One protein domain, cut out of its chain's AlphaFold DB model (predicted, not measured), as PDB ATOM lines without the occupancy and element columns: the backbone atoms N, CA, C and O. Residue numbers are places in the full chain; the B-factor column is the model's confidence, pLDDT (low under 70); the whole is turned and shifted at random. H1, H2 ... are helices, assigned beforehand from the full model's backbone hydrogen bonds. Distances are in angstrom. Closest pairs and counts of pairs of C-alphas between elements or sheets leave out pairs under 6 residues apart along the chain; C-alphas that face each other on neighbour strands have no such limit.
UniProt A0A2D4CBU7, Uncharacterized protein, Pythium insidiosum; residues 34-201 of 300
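This is residues 34 to 201 of the 300 residues of an uncharacterized protein of Pythium insidiosum (UniProt A0A2D4CBU7). The longest helix, H5, begins in a loose up-and-down bundle of H2, H3, H4 and H5, each running against the one before it in the chain, and residues 180 to 201 stick out as a long arm. H1 leads into H2, and its residues 34 to 45 stick out as a second arm toward the same end. The printed part has 168 residues, with five named helices, H1 to H5 in chain order, and no named strand: all helix. It is loose, with a radius of gyration of the C-alphas of 20.5 A, and flat, spanning 67 by 40 by 19 A.

H5, residues 159 to 201, touches H4, residues 117 to 148, closest at the C-alphas of Trp 135 and Val 169, 5.8 A, at a steep tilt of 44 degrees, opposite ways; this is a hairpin. Residues 161 to 165 of H5 touch H3, residues 84 to 109, closest at the C-alphas of Val 90 and Ala 165, 6.9 A. H5 only just touches H2, residues 58 to 77, with 3 pairs of C-alphas within 8 A, the closest those of Leu 74 and Leu 161, 6.4 A. H2 and H3 form a hairpin, closest at the C-alphas of Ala 64 and Ser 97, 4.8 A. H1, residues 34 to 55, is near H3 and H4 and apart from H5. Every O i to N i+4 pair is within hydrogen-bond range in H1, H2, H3 and H5; in H4 26 of 28 are.

H5 is 62.9 A long, H4 44.7 A, H3 36.9 A, H1 31.3 A and H2 28.8 A. C-alpha 34 is at (99.618, 137.497, 84.605) and C-alpha 201 at (91.657, 130.599, 72.206).

The C-alphas farthest apart, of Lys 81 and Glu 201, are 68.9 A apart. The printed part has no cut and no long link. Mean pLDDT of the printed part is 77.5; residues 36 to 57 and 145 to 158 are among those under 70.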
ATOM      1  N   ASP A  34      99.412 138.957  84.654       66.81
ATOM      2  CA  ASP A  34      99.618 137.497  84.605       66.81
ATOM      3  C   ASP A  34      99.981 136.926  85.988       66.81
ATOM      4  O   ASP A  34      99.507 135.855  86.368       66.81
ATOM      5  N   LEU A  35     100.746 137.665  86.805       71.69
ATOM      6  CA  LEU A  35     101.054 137.244  88.176       71.69
ATOM      7  C   LEU A  35      99.797 137.250  89.062       71.69
ATOM      8  O   LEU A  35      99.532 136.273  89.765       71.69
ATOM      9  N   ALA A  36      98.981 138.306  88.982       69.81
ATOM     10  CA  ALA A  36      97.712 138.392  89.703       69.81
ATOM     11  C   ALA A  36      96.725 137.293  89.267       69.81
ATOM     12  O   ALA A  36      96.105 136.647  90.115       69.81
ATOM     13  N   ALA A  37      96.632 137.009  87.962       69.69
ATOM     14  CA  ALA A  37      95.797 135.933  87.430       69.69
ATOM     15  C   ALA A  37      96.285 134.533  87.848       69.69
ATOM     16  O   ALA A  37      95.466 133.645  88.106       69.69
ATOM     17  N   ARG A  38      97.603 134.314  87.954       67.44
ATOM     18  CA  ARG A  38      98.178 133.067  88.490       67.44
ATOM     19  C   ARG A  38      97.871 132.897  89.974       67.44
ATOM     20  O   ARG A  38      97.404 131.830  90.360       67.44
ATOM     21  N   ILE A  39      98.049 133.942  90.784       69.56
ATOM     22  CA  ILE A  39      97.729 133.918  92.220       69.56
ATOM     23  C   ILE A  39      96.229 133.658  92.437       69.56
ATOM     24  O   ILE A  39      95.858 132.868  93.306       69.56
ATOM     25  N   ALA A  40      95.356 134.267  91.628       68.25
ATOM     26  CA  ALA A  40      93.913 134.030  91.682       68.25
ATOM     27  C   ALA A  40      93.553 132.572  91.341       68.25
ATOM     28  O   ALA A  40      92.854 131.919  92.121       68.25
ATOM     29  N   ARG A  41      94.108 132.021  90.248       65.81
ATOM     30  CA  ARG A  41      93.920 130.610  89.862       65.81
ATOM     31  C   ARG A  41      94.454 129.639  90.912       65.81
ATOM     32  O   ARG A  41      93.804 128.641  91.224       65.81
ATOM     33  N   GLU A  42      95.614 129.928  91.497       64.69
ATOM     34  CA  GLU A  42      96.157 129.129  92.594       64.69
ATOM     35  C   GLU A  42      95.253 129.190  93.822       64.69
ATOM     36  O   GLU A  42      95.001 128.152  94.431       64.69
ATOM     37  N   ARG A  43      94.692 130.354  94.164       61.34
ATOM     38  CA  ARG A  43      93.774 130.507  95.300       61.34
ATOM     39  C   ARG A  43      92.467 129.741  95.101       61.34
ATOM     40  O   ARG A  43      91.972 129.140  96.052       61.34
ATOM     41  N   GLU A  44      91.911 129.728  93.895       64.62
ATOM     42  CA  GLU A  44      90.705 128.952  93.571       64.62
ATOM     43  C   GLU A  44      90.962 127.448  93.612       64.62
ATOM     44  O   GLU A  44      90.214 126.711  94.259       64.62
ATOM     45  N   ARG A  45      92.081 127.000  93.033       63.78
ATOM     46  CA  ARG A  45      92.537 125.610  93.132       63.78
ATOM     47  C   ARG A  45      92.744 125.214  94.598       63.78
ATOM     48  O   ARG A  45      92.256 124.182  95.036       63.78
ATOM     49  N   THR A  46      93.380 126.072  95.387       61.00
ATOM     50  CA  THR A  46      93.594 125.883  96.831       61.00
ATOM     51  C   THR A  46      92.262 125.765  97.585       61.00
ATOM     52  O   THR A  46      92.117 124.881  98.418       61.00
ATOM     53  N   LYS A  47      91.250 126.585  97.269       64.25
ATOM     54  CA  LYS A  47      89.908 126.498  97.880       64.25
ATOM     55  C   LYS A  47      89.178 125.204  97.514       64.25
ATOM     56  O   LYS A  47      88.565 124.593  98.388       64.25
ATOM     57  N   TYR A  48      89.249 124.783  96.251       62.41
ATOM     58  CA  TYR A  48      88.661 123.523  95.791       62.41
ATOM     59  C   TYR A  48      89.303 122.327  96.499       62.41
ATOM     60  O   TYR A  48      88.612 121.531  97.135       62.41
ATOM     61  N   TRP A  49      90.636 122.270  96.494       63.12
ATOM     62  CA  TRP A  49      91.384 121.217  97.168       63.12
ATOM     63  C   TRP A  49      91.249 121.286  98.696       63.12
ATOM     64  O   TRP A  49      91.373 120.256  99.344       63.12
ATOM     65  N   ALA A  50      90.949 122.451  99.286       59.59
ATOM     66  CA  ALA A  50      90.700 122.591 100.729       59.59
ATOM     67  C   ALA A  50      89.357 122.004 101.101       59.59
ATOM     68  O   ALA A  50      89.258 121.252 102.060       59.59
ATOM     69  N   ARG A  51      88.329 122.303 100.305       62.28
ATOM     70  CA  ARG A  51      87.007 121.716 100.489       62.28
ATOM     71  C   ARG A  51      87.054 120.205 100.286       62.28
ATOM     72  O   ARG A  51      86.465 119.477 101.073       62.28
ATOM     73  N   LEU A  52      87.816 119.735  99.301       64.69
ATOM     74  CA  LEU A  52      88.027 118.311  99.076       64.69
ATOM     75  C   LEU A  52      88.813 117.657 100.223       64.69
ATOM     76  O   LEU A  52      88.359 116.661 100.764       64.69
ATOM     77  N   LEU A  53      89.934 118.235 100.662       61.50
ATOM     78  CA  LEU A  53      90.732 117.712 101.780       61.50
ATOM     79  C   LEU A  53      90.081 117.892 103.153       61.50
ATOM     80  O   LEU A  53      90.576 117.319 104.110       61.50
ATOM     81  N   LEU A  54      89.007 118.666 103.286       59.41
ATOM     82  CA  LEU A  54      88.245 118.756 104.534       59.41
ATOM     83  C   LEU A  54      87.022 117.836 104.520       59.41
ATOM     84  O   LEU A  54      86.710 117.234 105.541       59.41
ATOM     85  N   LEU A  55      86.354 117.683 103.371       60.19
ATOM     86  CA  LEU A  55      85.131 116.885 103.258       60.19
ATOM     87  C   LEU A  55      85.411 115.404 102.947       60.19
ATOM     88  O   LEU A  55      84.754 114.525 103.497       60.19
ATOM     89  N   PHE A  56      86.400 115.110 102.097       65.44
ATOM     90  CA  PHE A  56      86.754 113.744 101.695       65.44
ATOM     91  C   PHE A  56      87.329 112.885 102.836       65.44
ATOM     92  O   PHE A  56      86.925 111.727 102.934       65.44
ATOM     93  N   PRO A  57      88.206 113.383 103.738       68.19
ATOM     94  CA  PRO A  57      88.711 112.553 104.830       68.19
ATOM     95  C   PRO A  57      87.717 112.360 105.976       68.19
ATOM     96  O   PRO A  57      88.014 111.566 106.861       68.19
ATOM     97  N   LEU A  58      86.538 112.995 105.965       72.50
ATOM     98  CA  LEU A  58      85.529 112.773 107.005       72.50
ATOM     99  C   LEU A  58      85.135 111.289 107.089       72.50
ATOM    100  O   LEU A  58      85.132 110.712 108.172       72.50
ATOM    101  N   MET A  59      84.878 110.646 105.945       75.31
ATOM    102  CA  MET A  59      84.513 109.224 105.892       75.31
ATOM    103  C   MET A  59      85.653 108.297 106.372       75.31
ATOM    104  O   MET A  59      85.410 107.480 107.264       75.31
ATOM    105  N   PRO A  60      86.905 108.436 105.886       82.06
ATOM    106  CA  PRO A  60      88.065 107.735 106.439       82.06
ATOM    107  C   PRO A  60      88.291 107.960 107.937       82.06
ATOM    108  O   PRO A  60      88.655 107.023 108.640       82.06
ATOM    109  N   VAL A  61      88.063 109.174 108.446       83.19
ATOM    110  CA  VAL A  61      88.216 109.498 109.873       83.19
ATOM    111  C   VAL A  61      87.126 108.825 110.706       83.19
ATOM    112  O   VAL A  61      87.437 108.233 111.737       83.19
ATOM    113  N   CYS A  62      85.872 108.822 110.251       84.25
ATOM    114  CA  CYS A  62      84.801 108.063 110.901       84.25
ATOM    115  C   CYS A  62      85.135 106.565 110.960       84.25
ATOM    116  O   CYS A  62      85.006 105.939 112.012       84.25
ATOM    117  N   MET A  63      85.641 105.995 109.863       86.06
ATOM    118  CA  MET A  63      86.089 104.599 109.828       86.06
ATOM    119  C   MET A  63      87.295 104.336 110.735       86.06
ATOM    120  O   MET A  63      87.365 103.280 111.365       86.06
ATOM    121  N   ALA A  64      88.223 105.286 110.850       87.31
ATOM    122  CA  ALA A  64      89.341 105.209 111.784       87.31
ATOM    123  C   ALA A  64      88.851 105.195 113.241       87.31
ATOM    124  O   ALA A  64      89.315 104.376 114.027       87.31
ATOM    125  N   LEU A  65      87.855 106.015 113.596       87.62
ATOM    126  CA  LEU A  65      87.245 106.001 114.932       87.62
ATOM    127  C   LEU A  65      86.564 104.661 115.238       87.62
ATOM    128  O   LEU A  65      86.788 104.093 116.306       87.62
ATOM    129  N   VAL A  66      85.801 104.109 114.289       87.69
ATOM    130  CA  VAL A  66      85.218 102.758 114.419       87.69
ATOM    131  C   VAL A  66      86.318 101.710 114.593       87.69
ATOM    132  O   VAL A  66      86.204 100.825 115.438       87.69
ATOM    133  N   THR A  67      87.411 101.836 113.839       87.69
ATOM    134  CA  THR A  67      88.560 100.928 113.915       87.69
ATOM    135  C   THR A  67      89.239 100.980 115.281       87.69
ATOM    136  O   THR A  67      89.582  99.936 115.825       87.69
ATOM    137  N   ILE A  68      89.377 102.169 115.868       89.25
ATOM    138  CA  ILE A  68      89.940 102.365 117.208       89.25
ATOM    139  C   ILE A  68      89.029 101.755 118.277       89.25
ATOM    140  O   ILE A  68      89.505 100.986 119.110       89.25
ATOM    141  N   LEU A  69      87.729 102.058 118.241       88.75
ATOM    142  CA  LEU A  69      86.772 101.595 119.248       88.75
ATOM    143  C   LEU A  69      86.588 100.074 119.196       88.75
ATOM    144  O   LEU A  69      86.787  99.383 120.193       88.75
ATOM    145  N   VAL A  70      86.245  99.541 118.023       85.38
ATOM    146  CA  VAL A  70      85.958  98.112 117.854       85.38
ATOM    147  C   VAL A  70      87.251  97.300 117.873       85.38
ATOM    148  O   VAL A  70      87.321  96.276 118.550       85.38
ATOM    149  N   GLY A  71      88.303  97.772 117.199       82.00
ATOM    150  CA  GLY A  71      89.606  97.105 117.180       82.00
ATOM    151  C   GLY A  71      90.268  97.072 118.554       82.00
ATOM    152  O   GLY A  71      90.793  96.033 118.941       82.00
ATOM    153  N   GLY A  72      90.179  98.157 119.331       82.31
ATOM    154  CA  GLY A  72      90.707  98.208 120.696       82.31
ATOM    155  C   GLY A  72      90.041  97.196 121.632       82.31
ATOM    156  O   GLY A  72      90.730  96.492 122.370       82.31
ATOM    157  N   VAL A  73      88.713  97.055 121.566       84.19
ATOM    158  CA  VAL A  73      87.979  96.044 122.350       84.19
ATOM    159  C   VAL A  73      88.358  94.630 121.909       84.19
ATOM    160  O   VAL A  73      88.633  93.765 122.740       84.19
ATOM    161  N   LEU A  74      88.420  94.396 120.601       79.38
ATOM    162  CA  LEU A  74      88.707  93.091 120.017       79.38
ATOM    163  C   LEU A  74      90.119  92.572 120.333       79.38
ATOM    164  O   LEU A  74      90.282  91.374 120.579       79.38
ATOM    165  N   ILE A  75      91.123  93.454 120.381       77.75
ATOM    166  CA  ILE A  75      92.493  93.103 120.789       77.75
ATOM    167  C   ILE A  75      92.526  92.620 122.247       77.75
ATOM    168  O   ILE A  75      93.231  91.662 122.552       77.75
ATOM    169  N   ASN A  76      91.736  93.231 123.134       76.25
ATOM    170  CA  ASN A  76      91.717  92.884 124.559       76.25
ATOM    171  C   ASN A  76      90.975  91.572 124.869       76.25
ATOM    172  O   ASN A  76      91.228  90.959 125.904       76.25
ATOM    173  N   VAL A  77      90.053  91.141 124.003       75.12
ATOM    174  CA  VAL A  77      89.202  89.957 124.234       75.12
ATOM    175  C   VAL A  77      89.793  88.674 123.638       75.12
ATOM    176  O   VAL A  77      89.499  87.578 124.116       75.12
ATOM    177  N   ALA A  78      90.608  88.762 122.586       65.31
ATOM    178  CA  ALA A  78      90.984  87.576 121.825       65.31
ATOM    179  C   ALA A  78      92.206  86.822 122.406       65.31
ATOM    180  O   ALA A  78      93.113  87.405 122.991       65.31
ATOM    181  N   THR A  79      92.247  85.493 122.242       59.34
ATOM    182  CA  THR A  79      93.318  84.616 122.760       59.34
ATOM    183  C   THR A  79      94.434  84.382 121.727       59.34
ATOM    184  O   THR A  79      94.196  84.288 120.525       59.34
ATOM    185  N   ASN A  80      95.690  84.308 122.190       59.06
ATOM    186  CA  ASN A  80      96.887  84.615 121.385       59.06
ATOM    187  C   ASN A  80      97.401  83.545 120.395       59.06
ATOM    188  O   ASN A  80      98.202  83.886 119.530       59.06
ATOM    189  N   LYS A  81      97.011  82.264 120.486       55.81
ATOM    190  CA  LYS A  81      97.802  81.176 119.857       55.81
ATOM    191  C   LYS A  81      97.610  80.978 118.341       55.81
ATOM    192  O   LYS A  81      98.595  80.734 117.658       55.81
ATOM    193  N   CYS A  82      96.394  81.110 117.798       57.44
ATOM    194  CA  CYS A  82      96.152  81.131 116.333       57.44
ATOM    195  C   CYS A  82      96.156  82.572 115.781       57.44
ATOM    196  O   CYS A  82      96.275  82.825 114.587       57.44
ATOM    197  N   ASN A  83      96.053  83.546 116.682       66.56
ATOM    198  CA  ASN A  83      95.614  84.894 116.375       66.56
ATOM    199  C   ASN A  83      96.761  85.907 116.226       66.56
ATOM    200  O   ASN A  83      96.519  87.063 115.923       66.56
ATOM    201  N   THR A  84      98.024  85.522 116.424       74.81
ATOM    202  CA  THR A  84      99.132  86.491 116.534       74.81
ATOM    203  C   THR A  84      99.280  87.395 115.308       74.81
ATOM    204  O   THR A  84      99.414  88.608 115.448       74.81
ATOM    205  N   ARG A  85      99.212  86.840 114.089       76.69
ATOM    206  CA  ARG A  85      99.342  87.652 112.865       76.69
ATOM    207  C   ARG A  85      98.106  88.520 112.601       76.69
ATOM    208  O   ARG A  85      98.225  89.610 112.049       76.69
ATOM    209  N   LEU A  86      96.921  88.044 112.981       75.12
ATOM    210  CA  LEU A  86      95.662  88.767 112.790       75.12
ATOM    211  C   LEU A  86      95.485  89.866 113.853       75.12
ATOM    212  O   LEU A  86      95.097  90.981 113.523       75.12
ATOM    213  N   MET A  87      95.883  89.607 115.098       77.88
ATOM    214  CA  MET A  87      96.046  90.635 116.125       77.88
ATOM    215  C   MET A  87      97.063  91.688 115.707       77.88
ATOM    216  O   MET A  87      96.774  92.868 115.845       77.88
ATOM    217  N   MET A  88      98.216  91.288 115.159       83.69
ATOM    218  CA  MET A  88      99.216  92.238 114.668       83.69
ATOM    219  C   MET A  88      98.617  93.152 113.592       83.69
ATOM    220  O   MET A  88      98.804  94.363 113.673       83.69
ATOM    221  N   PHE A  89      97.833  92.603 112.650       84.69
ATOM    222  CA  PHE A  89      97.099  93.393 111.656       84.69
ATOM    223  C   PHE A  89      96.169  94.427 112.303       84.69
ATOM    224  O   PHE A  89      96.270  95.616 111.994       84.69
ATOM    225  N   VAL A  90      95.290  93.984 113.210       83.75
ATOM    226  CA  VAL A  90      94.304  94.852 113.874       83.75
ATOM    227  C   VAL A  90      94.997  95.897 114.752       83.75
ATOM    228  O   VAL A  90      94.608  97.061 114.741       83.75
ATOM    229  N   GLN A  91      96.069  95.531 115.455       86.69
ATOM    230  CA  GLN A  91      96.852  96.445 116.283       86.69
ATOM    231  C   GLN A  91      97.536  97.524 115.441       86.69
ATOM    232  O   GLN A  91      97.437  98.706 115.768       86.69
ATOM    233  N   GLY A  92      98.168  97.153 114.326       86.19
ATOM    234  CA  GLY A  92      98.725  98.143 113.405       86.19
ATOM    235  C   GLY A  92      97.640  99.022 112.785       86.19
ATOM    236  O   GLY A  92      97.808 100.238 112.729       86.19
ATOM    237  N   ALA A  93      96.485  98.451 112.425       87.31
ATOM    238  CA  ALA A  93      95.349  99.209 111.903       87.31
ATOM    239  C   ALA A  93      94.848 100.262 112.907       87.31
ATOM    240  O   ALA A  93      94.566 101.401 112.525       87.31
ATOM    241  N   VAL A  94      94.804  99.921 114.198       88.62
ATOM    242  CA  VAL A  94      94.471 100.856 115.281       88.62
ATOM    243  C   VAL A  94      95.527 101.956 115.405       88.62
ATOM    244  O   VAL A  94      95.162 103.128 115.484       88.62
ATOM    245  N   VAL A  95      96.822 101.627 115.384       89.88
ATOM    246  CA  VAL A  95      97.907 102.626 115.477       89.88
ATOM    247  C   VAL A  95      97.856 103.610 114.307       89.88
ATOM    248  O   VAL A  95      97.837 104.821 114.518       89.88
ATOM    249  N   PHE A  96      97.764 103.115 113.074       89.00
ATOM    250  CA  PHE A  96      97.648 103.963 111.886       89.00
ATOM    251  C   PHE A  96      96.374 104.825 111.910       89.00
ATOM    252  O   PHE A  96      96.424 106.001 111.548       89.00
ATOM    253  N   SER A  97      95.263 104.289 112.426       89.62
ATOM    254  CA  SER A  97      94.023 105.053 112.631       89.62
ATOM    255  C   SER A  97      94.211 106.212 113.618       89.62
ATOM    256  O   SER A  97      93.726 107.312 113.361       89.62
ATOM    257  N   HIS A  98      94.964 106.018 114.708       89.50
ATOM    258  CA  HIS A  98      95.297 107.107 115.635       89.50
ATOM    259  C   HIS A  98      96.150 108.186 114.965       89.50
ATOM    260  O   HIS A  98      95.880 109.370 115.147       89.50
ATOM    261  N   VAL A  99      97.143 107.796 114.158       89.94
ATOM    262  CA  VAL A  99      97.983 108.747 113.410       89.94
ATOM    263  C   VAL A  99      97.126 109.617 112.485       89.94
ATOM    264  O   VAL A  99      97.309 110.835 112.452       89.94
ATOM    265  N   LEU A 100      96.153 109.025 111.784       87.44
ATOM    266  CA  LEU A 100      95.231 109.768 110.923       87.44
ATOM    267  C   LEU A 100      94.345 110.734 111.713       87.44
ATOM    268  O   LEU A 100      94.208 111.887 111.315       87.44
ATOM    269  N   VAL A 101      93.752 110.281 112.822       87.44
ATOM    270  CA  VAL A 101      92.872 111.113 113.660       87.44
ATOM    271  C   VAL A 101      93.650 112.270 114.287       87.44
ATOM    272  O   VAL A 101      93.169 113.399 114.263       87.44
ATOM    273  N   LEU A 102      94.865 112.028 114.787       86.94
ATOM    274  CA  LEU A 102      95.732 113.072 115.338       86.94
ATOM    275  C   LEU A 102      96.137 114.092 114.272       86.94
ATOM    276  O   LEU A 102      96.071 115.294 114.522       86.94
ATOM    277  N   PHE A 103      96.504 113.635 113.072       84.75
ATOM    278  CA  PHE A 103      96.817 114.532 111.963       84.75
ATOM    279  C   PHE A 103      95.591 115.342 111.523       84.75
ATOM    280  O   PHE A 103      95.688 116.546 111.300       84.75
ATOM    281  N   TYR A 104      94.421 114.707 111.444       83.25
ATOM    282  CA  TYR A 104      93.175 115.387 111.109       83.25
ATOM    283  C   TYR A 104      92.797 116.431 112.168       83.25
ATOM    284  O   TYR A 104      92.489 117.568 111.822       83.25
ATOM    285  N   ALA A 105      92.902 116.093 113.455       83.12
ATOM    286  CA  ALA A 105      92.692 117.033 114.551       83.12
ATOM    287  C   ALA A 105      93.699 118.194 114.512       83.12
ATOM    288  O   ALA A 105      93.317 119.345 114.717       83.12
ATOM    289  N   TYR A 106      94.964 117.921 114.171       81.44
ATOM    290  CA  TYR A 106      95.993 118.946 113.978       81.44
ATOM    291  C   TYR A 106      95.656 119.903 112.825       81.44
ATOM    292  O   TYR A 106      95.874 121.105 112.944       81.44
ATOM    293  N   CYS A 107      95.058 119.414 111.735       76.88
ATOM    294  CA  CYS A 107      94.594 120.267 110.638       76.88
ATOM    295  C   CYS A 107      93.457 121.228 111.045       76.88
ATOM    296  O   CYS A 107      93.311 122.268 110.405       76.88
ATOM    297  N   TRP A 108      92.674 120.904 112.083       72.94
ATOM    298  CA  TRP A 108      91.546 121.721 112.562       72.94
ATOM    299  C   TRP A 108      91.887 122.624 113.756       72.94
ATOM    300  O   TRP A 108      91.479 123.781 113.772       72.94
ATOM    301  N   MET A 109      92.613 122.109 114.753       73.56
ATOM    302  CA  MET A 109      92.930 122.814 116.009       73.56
ATOM    303  C   MET A 109      94.410 123.201 116.151       73.56
ATOM    304  O   MET A 109      94.807 123.755 117.175       73.56
ATOM    305  N   GLY A 110      95.251 122.899 115.159       69.19
ATOM    306  CA  GLY A 110      96.693 123.115 115.249       69.19
ATOM    307  C   GLY A 110      97.070 124.593 115.453       69.19
ATOM    308  O   GLY A 110      96.568 125.455 114.729       69.19
ATOM    309  N   PRO A 111      98.008 124.908 116.371       60.78
ATOM    310  CA  PRO A 111      98.430 126.283 116.669       60.78
ATOM    311  C   PRO A 111      99.179 126.965 115.510       60.78
ATOM    312  O   PRO A 111      99.431 128.167 115.556       60.78
ATOM    313  N   TRP A 112      99.554 126.209 114.472       59.97
ATOM    314  CA  TRP A 112     100.252 126.704 113.291       59.97
ATOM    315  C   TRP A 112      99.439 126.390 112.030       59.97
ATOM    316  O   TRP A 112      99.356 125.222 111.643       59.97
ATOM    317  N   PRO A 113      98.872 127.401 111.341       58.09
ATOM    318  CA  PRO A 113      98.181 127.171 110.081       58.09
ATOM    319  C   PRO A 113      99.180 126.634 109.059       58.09
ATOM    320  O   PRO A 113     100.293 127.151 108.913       58.09
ATOM    321  N   ILE A 114      98.796 125.576 108.350       62.34
ATOM    322  CA  ILE A 114      99.673 124.888 107.408       62.34
ATOM    323  C   ILE A 114     100.006 125.830 106.244       62.34
ATOM    324  O   ILE A 114      99.265 125.949 105.273       62.34
ATOM    325  N   LYS A 115     101.156 126.509 106.334       59.06
ATOM    326  CA  LYS A 115     101.617 127.495 105.341       59.06
ATOM    327  C   LYS A 115     101.955 126.879 103.979       59.06
ATOM    328  O   LYS A 115     102.058 127.602 102.993       59.06
ATOM    329  N   ARG A 116     102.168 125.560 103.902       68.31
ATOM    330  CA  ARG A 116     102.580 124.859 102.672       68.31
ATOM    331  C   ARG A 116     101.655 123.683 102.362       68.31
ATOM    332  O   ARG A 116     101.764 122.623 102.969       68.31
ATOM    333  N   TRP A 117     100.847 123.829 101.309       71.81
ATOM    334  CA  TRP A 117      99.996 122.757 100.763       71.81
ATOM    335  C   TRP A 117     100.769 121.475 100.429       71.81
ATOM    336  O   TRP A 117     100.256 120.361 100.546       71.81
ATOM    337  N   ARG A 118     102.027 121.631  99.996       77.62
ATOM    338  CA  ARG A 118     102.894 120.515  99.601       77.62
ATOM    339  C   ARG A 118     103.097 119.512 100.738       77.62
ATOM    340  O   ARG A 118     103.078 118.319 100.469       77.62
ATOM    341  N   SER A 119     103.220 119.977 101.982       78.44
ATOM    342  CA  SER A 119     103.418 119.106 103.146       78.44
ATOM    343  C   SER A 119     102.189 118.244 103.432       78.44
ATOM    344  O   SER A 119     102.328 117.052 103.675       78.44
ATOM    345  N   VAL A 120     100.985 118.815 103.316       78.94
ATOM    346  CA  VAL A 120      99.720 118.078 103.486       78.94
ATOM    347  C   VAL A 120      99.571 117.011 102.410       78.94
ATOM    348  O   VAL A 120      99.270 115.860 102.706       78.94
ATOM    349  N   ARG A 121      99.846 117.376 101.153       81.50
ATOM    350  CA  ARG A 121      99.797 116.435 100.030       81.50
ATOM    351  C   ARG A 121     100.801 115.293 100.202       81.50
ATOM    352  O   ARG A 121     100.446 114.148  99.951       81.50
ATOM    353  N   LEU A 122     102.025 115.599 100.637       85.12
ATOM    354  CA  LEU A 122     103.055 114.594 100.889       85.12
ATOM    355  C   LEU A 122     102.645 113.649 102.024       85.12
ATOM    356  O   LEU A 122     102.776 112.440 101.874       85.12
ATOM    357  N   PHE A 123     102.095 114.185 103.118       86.00
ATOM    358  CA  PHE A 123     101.601 113.371 104.225       86.00
ATOM    359  C   PHE A 123     100.503 112.404 103.771       86.00
ATOM    360  O   PHE A 123     100.632 111.205 103.993       86.00
ATOM    361  N   TYR A 124      99.466 112.888 103.077       83.50
ATOM    362  CA  TYR A 124      98.400 112.015 102.572       83.50
ATOM    363  C   TYR A 124      98.901 110.999 101.539       83.50
ATOM    364  O   TYR A 124      98.394 109.883 101.510       83.50
ATOM    365  N   ALA A 125      99.903 111.342 100.724       84.88
ATOM    366  CA  ALA A 125     100.507 110.403  99.780       84.88
ATOM    367  C   ALA A 125     101.273 109.277 100.496       84.88
ATOM    368  O   ALA A 125     101.063 108.105 100.191       84.88
ATOM    369  N   ILE A 126     102.115 109.617 101.480       90.12
ATOM    370  CA  ILE A 126     102.857 108.634 102.286       90.12
ATOM    371  C   ILE A 126     101.886 107.780 103.106       90.12
ATOM    372  O   ILE A 126     102.008 106.559 103.128       90.12
ATOM    373  N   TYR A 127     100.893 108.404 103.740       88.38
ATOM    374  CA  TYR A 127      99.866 107.699 104.501       88.38
ATOM    375  C   TYR A 127      99.039 106.769 103.603       88.38
ATOM    376  O   TYR A 127      98.810 105.621 103.962       88.38
ATOM    377  N   GLY A 128      98.657 107.213 102.401       86.88
ATOM    378  CA  GLY A 128      97.975 106.377 101.413       86.88
ATOM    379  C   GLY A 128      98.805 105.163 100.989       86.88
ATOM    380  O   GLY A 128      98.270 104.060 100.897       86.88
ATOM    381  N   LEU A 129     100.119 105.333 100.809       90.44
ATOM    382  CA  LEU A 129     101.039 104.230 100.525       90.44
ATOM    383  C   LEU A 129     101.132 103.249 101.704       90.44
ATOM    384  O   LEU A 129     101.027 102.041 101.502       90.44
ATOM    385  N   LEU A 130     101.263 103.752 102.933       91.00
ATOM    386  CA  LEU A 130     101.239 102.919 104.140       91.00
ATOM    387  C   LEU A 130      99.915 102.156 104.269       91.00
ATOM    388  O   LEU A 130      99.929 100.964 104.573       91.00
ATOM    389  N   CYS A 131      98.784 102.797 103.969       88.44
ATOM    390  CA  CYS A 131      97.484 102.138 103.944       88.44
ATOM    391  C   CYS A 131      97.419 101.031 102.889       88.44
ATOM    392  O   CYS A 131      96.928  99.945 103.180       88.44
ATOM    393  N   PHE A 132      97.947 101.266 101.688       89.56
ATOM    394  CA  PHE A 132      97.993 100.252 100.639       89.56
ATOM    395  C   PHE A 132      98.865  99.050 101.023       89.56
ATOM    396  O   PHE A 132      98.462  97.908 100.824       89.56
ATOM    397  N   VAL A 133     100.031  99.277 101.629       91.38
ATOM    398  CA  VAL A 133     100.900  98.185 102.094       91.38
ATOM    399  C   VAL A 133     100.241  97.412 103.241       91.38
ATOM    400  O   VAL A 133     100.232  96.183 103.231       91.38
ATOM    401  N   TRP A 134      99.654  98.108 104.217       91.12
ATOM    402  CA  TRP A 134      99.103  97.470 105.411       91.12
ATOM    403  C   TRP A 134      97.723  96.833 105.186       91.12
ATOM    404  O   TRP A 134      97.537  95.655 105.476       91.12
ATOM    405  N   TRP A 135      96.745  97.557 104.639       89.00
ATOM    406  CA  TRP A 135      95.404  97.011 104.374       89.00
ATOM    407  C   TRP A 135      95.324  96.256 103.050       89.00
ATOM    408  O   TRP A 135      94.646  95.235 102.984       89.00
ATOM    409  N   GLY A 136      96.030  96.723 102.017       86.56
ATOM    410  CA  GLY A 136      96.060  96.069 100.710       86.56
ATOM    411  C   GLY A 136      96.931  94.816 100.726       86.56
ATOM    412  O   GLY A 136      96.412  93.713 100.652       86.56
ATOM    413  N   ALA A 137      98.252  94.942 100.860       87.44
ATOM    414  CA  ALA A 137      99.132  93.772 100.773       87.44
ATOM    415  C   ALA A 137      99.029  92.861 102.013       87.44
ATOM    416  O   ALA A 137      98.751  91.663 101.898       87.44
ATOM    417  N   PHE A 138      99.221  93.415 103.213       86.19
ATOM    418  CA  PHE A 138      99.204  92.619 104.443       86.19
ATOM    419  C   PHE A 138      97.782  92.154 104.813       86.19
ATOM    420  O   PHE A 138      97.582  90.973 105.073       86.19
ATOM    421  N   GLY A 139      96.763  93.011 104.721       83.94
ATOM    422  CA  GLY A 139      95.365  92.619 104.940       83.94
ATOM    423  C   GLY A 139      94.856  91.557 103.952       83.94
ATOM    424  O   GLY A 139      94.301  90.540 104.375       83.94
ATOM    425  N   THR A 140      95.095  91.721 102.644       84.88
ATOM    426  CA  THR A 140      94.662  90.726 101.643       84.88
ATOM    427  C   THR A 140      95.459  89.425 101.726       84.88
ATOM    428  O   THR A 140      94.871  88.361 101.558       84.88
ATOM    429  N   SER A 141      96.758  89.453 102.050       81.88
ATOM    430  CA  SER A 141      97.523  88.210 102.272       81.88
ATOM    431  C   SER A 141      97.008  87.406 103.468       81.88
ATOM    432  O   SER A 141      96.985  86.178 103.415       81.88
ATOM    433  N   GLN A 142      96.515  88.074 104.512       76.56
ATOM    434  CA  GLN A 142      95.885  87.420 105.658       76.56
ATOM    435  C   GLN A 142      94.506  86.847 105.297       76.56
ATOM    436  O   GLN A 142      94.166  85.742 105.724       76.56
ATOM    437  N   ALA A 143      93.744  87.550 104.455       71.50
ATOM    438  CA  ALA A 143      92.483  87.055 103.911       71.50
ATOM    439  C   ALA A 143      92.673  85.828 102.995       71.50
ATOM    440  O   ALA A 143      91.966  84.835 103.148       71.50
ATOM    441  N   ALA A 144      93.658  85.872 102.093       73.50
ATOM    442  CA  ALA A 144      93.982  84.791 101.159       73.50
ATOM    443  C   ALA A 144      94.673  83.597 101.844       73.50
ATOM    444  O   ALA A 144      94.469  82.439 101.474       73.50
ATOM    445  N   GLY A 145      95.478  83.861 102.875       67.94
ATOM    446  CA  GLY A 145      96.078  82.824 103.710       67.94
ATOM    447  C   GLY A 145      95.011  81.980 104.403       67.94
ATOM    448  O   GLY A 145      95.103  80.756 104.389       67.94
ATOM    449  N   ALA A 146      93.953  82.617 104.916       60.78
ATOM    450  CA  ALA A 146      92.839  81.929 105.565       60.78
ATOM    451  C   ALA A 146      92.011  81.054 104.604       60.78
ATOM    452  O   ALA A 146      91.514  80.006 105.019       60.78
ATOM    453  N   THR A 147      91.886  81.438 103.327       64.19
ATOM    454  CA  THR A 147      91.191  80.619 102.318       64.19
ATOM    455  C   THR A 147      92.016  79.414 101.866       64.19
ATOM    456  O   THR A 147      91.443  78.360 101.603       64.19
ATOM    457  N   ASN A 148      93.349  79.534 101.825       61.66
ATOM    458  CA  ASN A 148      94.233  78.478 101.318       61.66
ATOM    459  C   ASN A 148      94.693  77.475 102.387       61.66
ATOM    460  O   ASN A 148      94.980  76.329 102.053       61.66
ATOM    461  N   SER A 149      94.765  77.864 103.665       59.25
ATOM    462  CA  SER A 149      95.297  77.003 104.737       59.25
ATOM    463  C   SER A 149      94.251  76.136 105.452       59.25
ATOM    464  O   SER A 149      94.548  75.567 106.500       59.25
ATOM    465  N   GLY A 150      93.027  76.039 104.925       48.19
ATOM    466  CA  GLY A 150      91.936  75.292 105.553       48.19
ATOM    467  C   GLY A 150      91.259  76.084 106.679       48.19
ATOM    468  O   GLY A 150      91.808  76.299 107.758       48.19
ATOM    469  N   PHE A 151      90.013  76.478 106.426       47.22
ATOM    470  CA  PHE A 151      89.136  77.340 107.230       47.22
ATOM    471  C   PHE A 151      88.935  76.978 108.726       47.22
ATOM    472  O   PHE A 151      88.334  77.759 109.464       47.22
ATOM    473  N   GLN A 152      89.390  75.816 109.208       51.38
ATOM    474  CA  GLN A 152      88.907  75.238 110.472       51.38
ATOM    475  C   GLN A 152      89.602  75.710 111.763       51.38
ATOM    476  O   GLN A 152      88.986  75.611 112.824       51.38
ATOM    477  N   SER A 153      90.829  76.244 111.724       55.16
ATOM    478  CA  SER A 153      91.600  76.446 112.974       55.16
ATOM    479  C   SER A 153      91.481  77.836 113.618       55.16
ATOM    480  O   SER A 153      91.618  77.958 114.831       55.16
ATOM    481  N   CYS A 154      91.208  78.892 112.845       57.53
ATOM    482  CA  CYS A 154      91.144  80.268 113.368       57.53
ATOM    483  C   CYS A 154      89.717  80.850 113.377       57.53
ATOM    484  O   CYS A 154      89.387  81.655 114.248       57.53
ATOM    485  N   LEU A 155      88.846  80.416 112.457       58.84
ATOM    486  CA  LEU A 155      87.461  80.898 112.375       58.84
ATOM    487  C   LEU A 155      86.585  80.334 113.509       58.84
ATOM    488  O   LEU A 155      85.678  81.011 113.982       58.84
ATOM    489  N   SER A 156      86.913  79.136 114.000       58.81
ATOM    490  CA  SER A 156      86.261  78.491 115.148       58.81
ATOM    491  C   SER A 156      86.666  79.101 116.498       58.81
ATOM    492  O   SER A 156      85.861  79.122 117.424       58.81
ATOM    493  N   MET A 157      87.890  79.629 116.607       61.50
ATOM    494  CA  MET A 157      88.450  80.135 117.866       61.50
ATOM    495  C   MET A 157      88.172  81.633 118.087       61.50
ATOM    496  O   MET A 157      88.000  82.068 119.225       61.50
ATOM    497  N   SER A 158      88.133  82.440 117.019       64.62
ATOM    498  CA  SER A 158      87.917  83.895 117.108       64.62
ATOM    499  C   SER A 158      87.186  84.470 115.879       64.62
ATOM    500  O   SER A 158      87.780  85.233 115.107       64.62
ATOM    501  N   PRO A 159      85.890  84.150 115.684       74.38
ATOM    502  CA  PRO A 159      85.124  84.570 114.505       74.38
ATOM    503  C   PRO A 159      84.957  86.092 114.410       74.38
ATOM    504  O   PRO A 159      85.055  86.659 113.324       74.38
ATOM    505  N   ALA A 160      84.776  86.779 115.543       75.00
ATOM    506  CA  ALA A 160      84.593  88.230 115.574       75.00
ATOM    507  C   ALA A 160      85.826  88.997 115.062       75.00
ATOM    508  O   ALA A 160      85.680  89.976 114.330       75.00
ATOM    509  N   LEU A 161      87.041  88.529 115.389       73.56
ATOM    510  CA  LEU A 161      88.276  89.179 114.940       73.56
ATOM    511  C   LEU A 161      88.472  89.035 113.426       73.56
ATOM    512  O   LEU A 161      88.893  89.971 112.753       73.56
ATOM    513  N   TYR A 162      88.135  87.857 112.899       77.06
ATOM    514  CA  TYR A 162      88.237  87.556 111.477       77.06
ATOM    515  C   TYR A 162      87.232  88.358 110.645       77.06
ATOM    516  O   TYR A 162      87.622  89.001 109.674       77.06
ATOM    517  N   VAL A 163      85.957  88.383 111.052       81.38
ATOM    518  CA  VAL A 163      84.913  89.165 110.364       81.38
ATOM    519  C   VAL A 163      85.265  90.650 110.356       81.38
ATOM    520  O   VAL A 163      85.139  91.307 109.326       81.38
ATOM    521  N   PHE A 164      85.773  91.173 111.473       82.38
ATOM    522  CA  PHE A 164      86.199  92.563 111.559       82.38
ATOM    523  C   PHE A 164      87.390  92.877 110.643       82.38
ATOM    524  O   PHE A 164      87.370  93.885 109.939       82.38
ATOM    525  N   ALA A 165      88.403  92.009 110.595       81.88
ATOM    526  CA  ALA A 165      89.544  92.185 109.699       81.88
ATOM    527  C   ALA A 165      89.130  92.145 108.218       81.88
ATOM    528  O   ALA A 165      89.555  92.997 107.440       81.88
ATOM    529  N   GLN A 166      88.252  91.213 107.836       83.38
ATOM    530  CA  GLN A 166      87.713  91.126 106.474       83.38
ATOM    531  C   GLN A 166      86.881  92.355 106.107       83.38
ATOM    532  O   GLN A 166      87.044  92.911 105.023       83.38
ATOM    533  N   PHE A 167      86.036  92.824 107.028       86.12
ATOM    534  CA  PHE A 167      85.277  94.060 106.857       86.12
ATOM    535  C   PHE A 167      86.204  95.256 106.603       86.12
ATOM    536  O   PHE A 167      85.967  96.020 105.671       86.12
ATOM    537  N   GLN A 168      87.299  95.392 107.361       85.69
ATOM    538  CA  GLN A 168      88.265  96.471 107.139       85.69
ATOM    539  C   GLN A 168      88.931  96.406 105.763       85.69
ATOM    540  O   GLN A 168      89.065  97.435 105.104       85.69
ATOM    541  N   VAL A 169      89.347  95.215 105.324       87.31
ATOM    542  CA  VAL A 169      89.982  95.029 104.012       87.31
ATOM    543  C   VAL A 169      88.985  95.319 102.887       87.31
ATOM    544  O   VAL A 169      89.310  96.055 101.958       87.31
ATOM    545  N   ALA A 170      87.752  94.818 102.989       88.50
ATOM    546  CA  ALA A 170      86.705  95.066 102.000       88.50
ATOM    547  C   ALA A 170      86.377  96.560 101.881       88.50
ATOM    548  O   ALA A 170      86.359  97.113 100.782       88.50
ATOM    549  N   VAL A 171      86.184  97.237 103.016       87.69
ATOM    550  CA  VAL A 171      85.907  98.676 103.045       87.69
ATOM    551  C   VAL A 171      87.085  99.479 102.486       87.69
ATOM    552  O   VAL A 171      86.865 100.418 101.721       87.69
ATOM    553  N   PHE A 172      88.329  99.091 102.785       87.56
ATOM    554  CA  PHE A 172      89.518  99.712 102.195       87.56
ATOM    555  C   PHE A 172      89.508  99.631 100.664       87.56
ATOM    556  O   PHE A 172      89.681 100.654 100.003       87.56
ATOM    557  N   TRP A 173      89.253  98.454 100.088       89.75
ATOM    558  CA  TRP A 173      89.209  98.282  98.633       89.75
ATOM    559  C   TRP A 173      88.068  99.066  97.976       89.75
ATOM    560  O   TRP A 173      88.276  99.666  96.922       89.75
ATOM    561  N   VAL A 174      86.897  99.141  98.617       88.75
ATOM    562  CA  VAL A 174      85.778  99.979  98.150       88.75
ATOM    563  C   VAL A 174      86.193 101.451  98.107       88.75
ATOM    564  O   VAL A 174      86.036 102.105  97.076       88.75
ATOM    565  N   PHE A 175      86.785 101.975  99.185       85.81
ATOM    566  CA  PHE A 175      87.279 103.355  99.205       85.81
ATOM    567  C   PHE A 175      88.411 103.589  98.205       85.81
ATOM    568  O   PHE A 175      88.468 104.656  97.597       85.81
ATOM    569  N   PHE A 176      89.288 102.608  98.000       85.75
ATOM    570  CA  PHE A 176      90.378 102.695  97.037       85.75
ATOM    571  C   PHE A 176      89.857 102.780  95.597       85.75
ATOM    572  O   PHE A 176      90.291 103.650  94.843       85.75
ATOM    573  N   ILE A 177      88.868 101.958  95.230       87.69
ATOM    574  CA  ILE A 177      88.212 102.019  93.916       87.69
ATOM    575  C   ILE A 177      87.499 103.363  93.728       87.69
ATOM    576  O   ILE A 177      87.659 103.999  92.686       87.69
ATOM    577  N   LEU A 178      86.764 103.840  94.740       86.75
ATOM    578  CA  LEU A 178      86.112 105.154  94.690       86.75
ATOM    579  C   LEU A 178      87.129 106.295  94.540       86.75
ATOM    580  O   LEU A 178      86.896 107.227  93.770       86.75
ATOM    581  N   ALA A 179      88.269 106.216  95.231       83.44
ATOM    582  CA  ALA A 179      89.345 107.192  95.114       83.44
ATOM    583  C   ALA A 179      89.960 107.183  93.707       83.44
ATOM    584  O   ALA A 179      90.122 108.248  93.113       83.44
ATOM    585  N   ILE A 180      90.245 106.007  93.135       86.19
ATOM    586  CA  ILE A 180      90.719 105.890  91.747       86.19
ATOM    587  C   ILE A 180      89.691 106.483  90.783       86.19
ATOM    588  O   ILE A 180      90.057 107.301  89.940       86.19
ATOM    589  N   GLY A 181      88.410 106.134  90.928       86.12
ATOM    590  CA  GLY A 181      87.334 106.680  90.100       86.12
ATOM    591  C   GLY A 181      87.259 108.206  90.176       86.12
ATOM    592  O   GLY A 181      87.116 108.874  89.151       86.12
ATOM    593  N   TYR A 182      87.441 108.774  91.369       84.75
ATOM    594  CA  TYR A 182      87.521 110.219  91.563       84.75
ATOM    595  C   TYR A 182      88.730 110.838  90.842       84.75
ATOM    596  O   TYR A 182      88.555 111.796  90.090       84.75
ATOM    597  N   PHE A 183      89.933 110.275  91.001       83.25
ATOM    598  CA  PHE A 183      91.138 110.776  90.330       83.25
ATOM    599  C   PHE A 183      91.042 110.676  88.807       83.25
ATOM    600  O   PHE A 183      91.429 111.606  88.101       83.25
ATOM    601  N   VAL A 184      90.510 109.569  88.289       83.94
ATOM    602  CA  VAL A 184      90.285 109.384  86.852       83.94
ATOM    603  C   VAL A 184      89.294 110.426  86.344       83.94
ATOM    604  O   VAL A 184      89.589 111.112  85.367       83.94
ATOM    605  N   ARG A 185      88.165 110.621  87.038       84.94
ATOM    606  CA  ARG A 185      87.187 111.659  86.694       84.94
ATOM    607  C   ARG A 185      87.820 113.048  86.690       84.94
ATOM    608  O   ARG A 185      87.607 113.797  85.744       84.94
ATOM    609  N   GLU A 186      88.606 113.390  87.705       82.94
ATOM    610  CA  GLU A 186      89.270 114.693  87.792       82.94
ATOM    611  C   GLU A 186      90.266 114.900  86.642       82.94
ATOM    612  O   GLU A 186      90.258 115.951  86.005       82.94
ATOM    613  N   ARG A 187      91.049 113.874  86.290       80.50
ATOM    614  CA  ARG A 187      91.955 113.910  85.131       80.50
ATOM    615  C   ARG A 187      91.217 114.044  83.803       80.50
ATOM    616  O   ARG A 187      91.699 114.740  82.911       80.50
ATOM    617  N   ILE A 188      90.076 113.376  83.652       84.12
ATOM    618  CA  ILE A 188      89.241 113.484  82.451       84.12
ATOM    619  C   ILE A 188      88.675 114.901  82.336       84.12
ATOM    620  O   ILE A 188      88.766 115.504  81.267       84.12
ATOM    621  N   VAL A 189      88.148 115.454  83.430       85.50
ATOM    622  CA  VAL A 189      87.617 116.823  83.466       85.50
ATOM    623  C   VAL A 189      88.720 117.841  83.168       85.50
ATOM    624  O   VAL A 189      88.524 118.691  82.308       85.50
ATOM    625  N   GLU A 190      89.906 117.701  83.767       83.38
ATOM    626  CA  GLU A 190      91.057 118.577  83.505       83.38
ATOM    627  C   GLU A 190      91.453 118.566  82.019       83.38
ATOM    628  O   GLU A 190      91.647 119.621  81.413       83.38
ATOM    629  N   LYS A 191      91.514 117.379  81.396       82.81
ATOM    630  CA  LYS A 191      91.786 117.252  79.956       82.81
ATOM    631  C   LYS A 191      90.683 117.878  79.104       82.81
ATOM    632  O   LYS A 191      90.987 118.503  78.088       82.81
ATOM    633  N   ARG A 192      89.415 117.714  79.489       86.25
ATOM    634  CA  ARG A 192      88.270 118.288  78.769       86.25
ATOM    635  C   ARG A 192      88.288 119.812  78.828       86.25
ATOM    636  O   ARG A 192      88.144 120.460  77.796       86.25
ATOM    637  N   ASP A 193      88.532 120.377  80.003       87.50
ATOM    638  CA  ASP A 193      88.584 121.823  80.198       87.50
ATOM    639  C   ASP A 193      89.787 122.441  79.470       87.50
ATOM    640  O   ASP A 193      89.655 123.506  78.866       87.50
ATOM    641  N   ALA A 194      90.932 121.749  79.431       87.50
ATOM    642  CA  ALA A 194      92.089 122.166  78.637       87.50
ATOM    643  C   ALA A 194      91.792 122.175  77.126       87.50
ATOM    644  O   ALA A 194      92.144 123.134  76.439       87.50
ATOM    645  N   LYS A 195      91.097 121.149  76.611       88.56
ATOM    646  CA  LYS A 195      90.651 121.113  75.206       88.56
ATOM    647  C   LYS A 195      89.694 122.266  74.888       88.56
ATOM    648  O   LYS A 195      89.874 122.944  73.880       88.56
ATOM    649  N   LEU A 196      88.715 122.521  75.758       90.25
ATOM    650  CA  LEU A 196      87.760 123.620  75.589       90.25
ATOM    651  C   LEU A 196      88.436 124.997  75.654       90.25
ATOM    652  O   LEU A 196      88.067 125.894  74.898       90.25
ATOM    653  N   ALA A 197      89.434 125.176  76.524       90.12
ATOM    654  CA  ALA A 197      90.208 126.412  76.597       90.12
ATOM    655  C   ALA A 197      90.983 126.672  75.297       90.12
ATOM    656  O   ALA A 197      90.905 127.772  74.756       90.12
ATOM    657  N   LEU A 198      91.638 125.643  74.752       90.50
ATOM    658  CA  LEU A 198      92.370 125.735  73.489       90.50
ATOM    659  C   LEU A 198      91.439 126.028  72.302       90.50
ATOM    660  O   LEU A 198      91.764 126.837  71.437       90.50
ATOM    661  N   GLN A 199      90.244 125.430  72.272       90.44
ATOM    662  CA  GLN A 199      89.233 125.758  71.258       90.44
ATOM    663  C   GLN A 199      88.741 127.208  71.368       90.44
ATOM    664  O   GLN A 199      88.532 127.863  70.348       90.44
ATOM    665  N   ARG A 200      88.558 127.731  72.586       91.25
ATOM    666  CA  ARG A 200      88.166 129.134  72.799       91.25
ATOM    667  C   ARG A 200      89.254 130.108  72.365       91.25
ATOM    668  O   ARG A 200      88.926 131.136  71.785       91.25
ATOM    669  N   GLU A 201      90.516 129.786  72.628       91.75
ATOM    670  CA  GLU A 201      91.657 130.599  72.206       91.75
ATOM    671  C   GLU A 201      91.728 130.695  70.680       91.75
ATOM    672  O   GLU A 201      91.663 131.802  70.153       91.75
TER     673      GLU A 201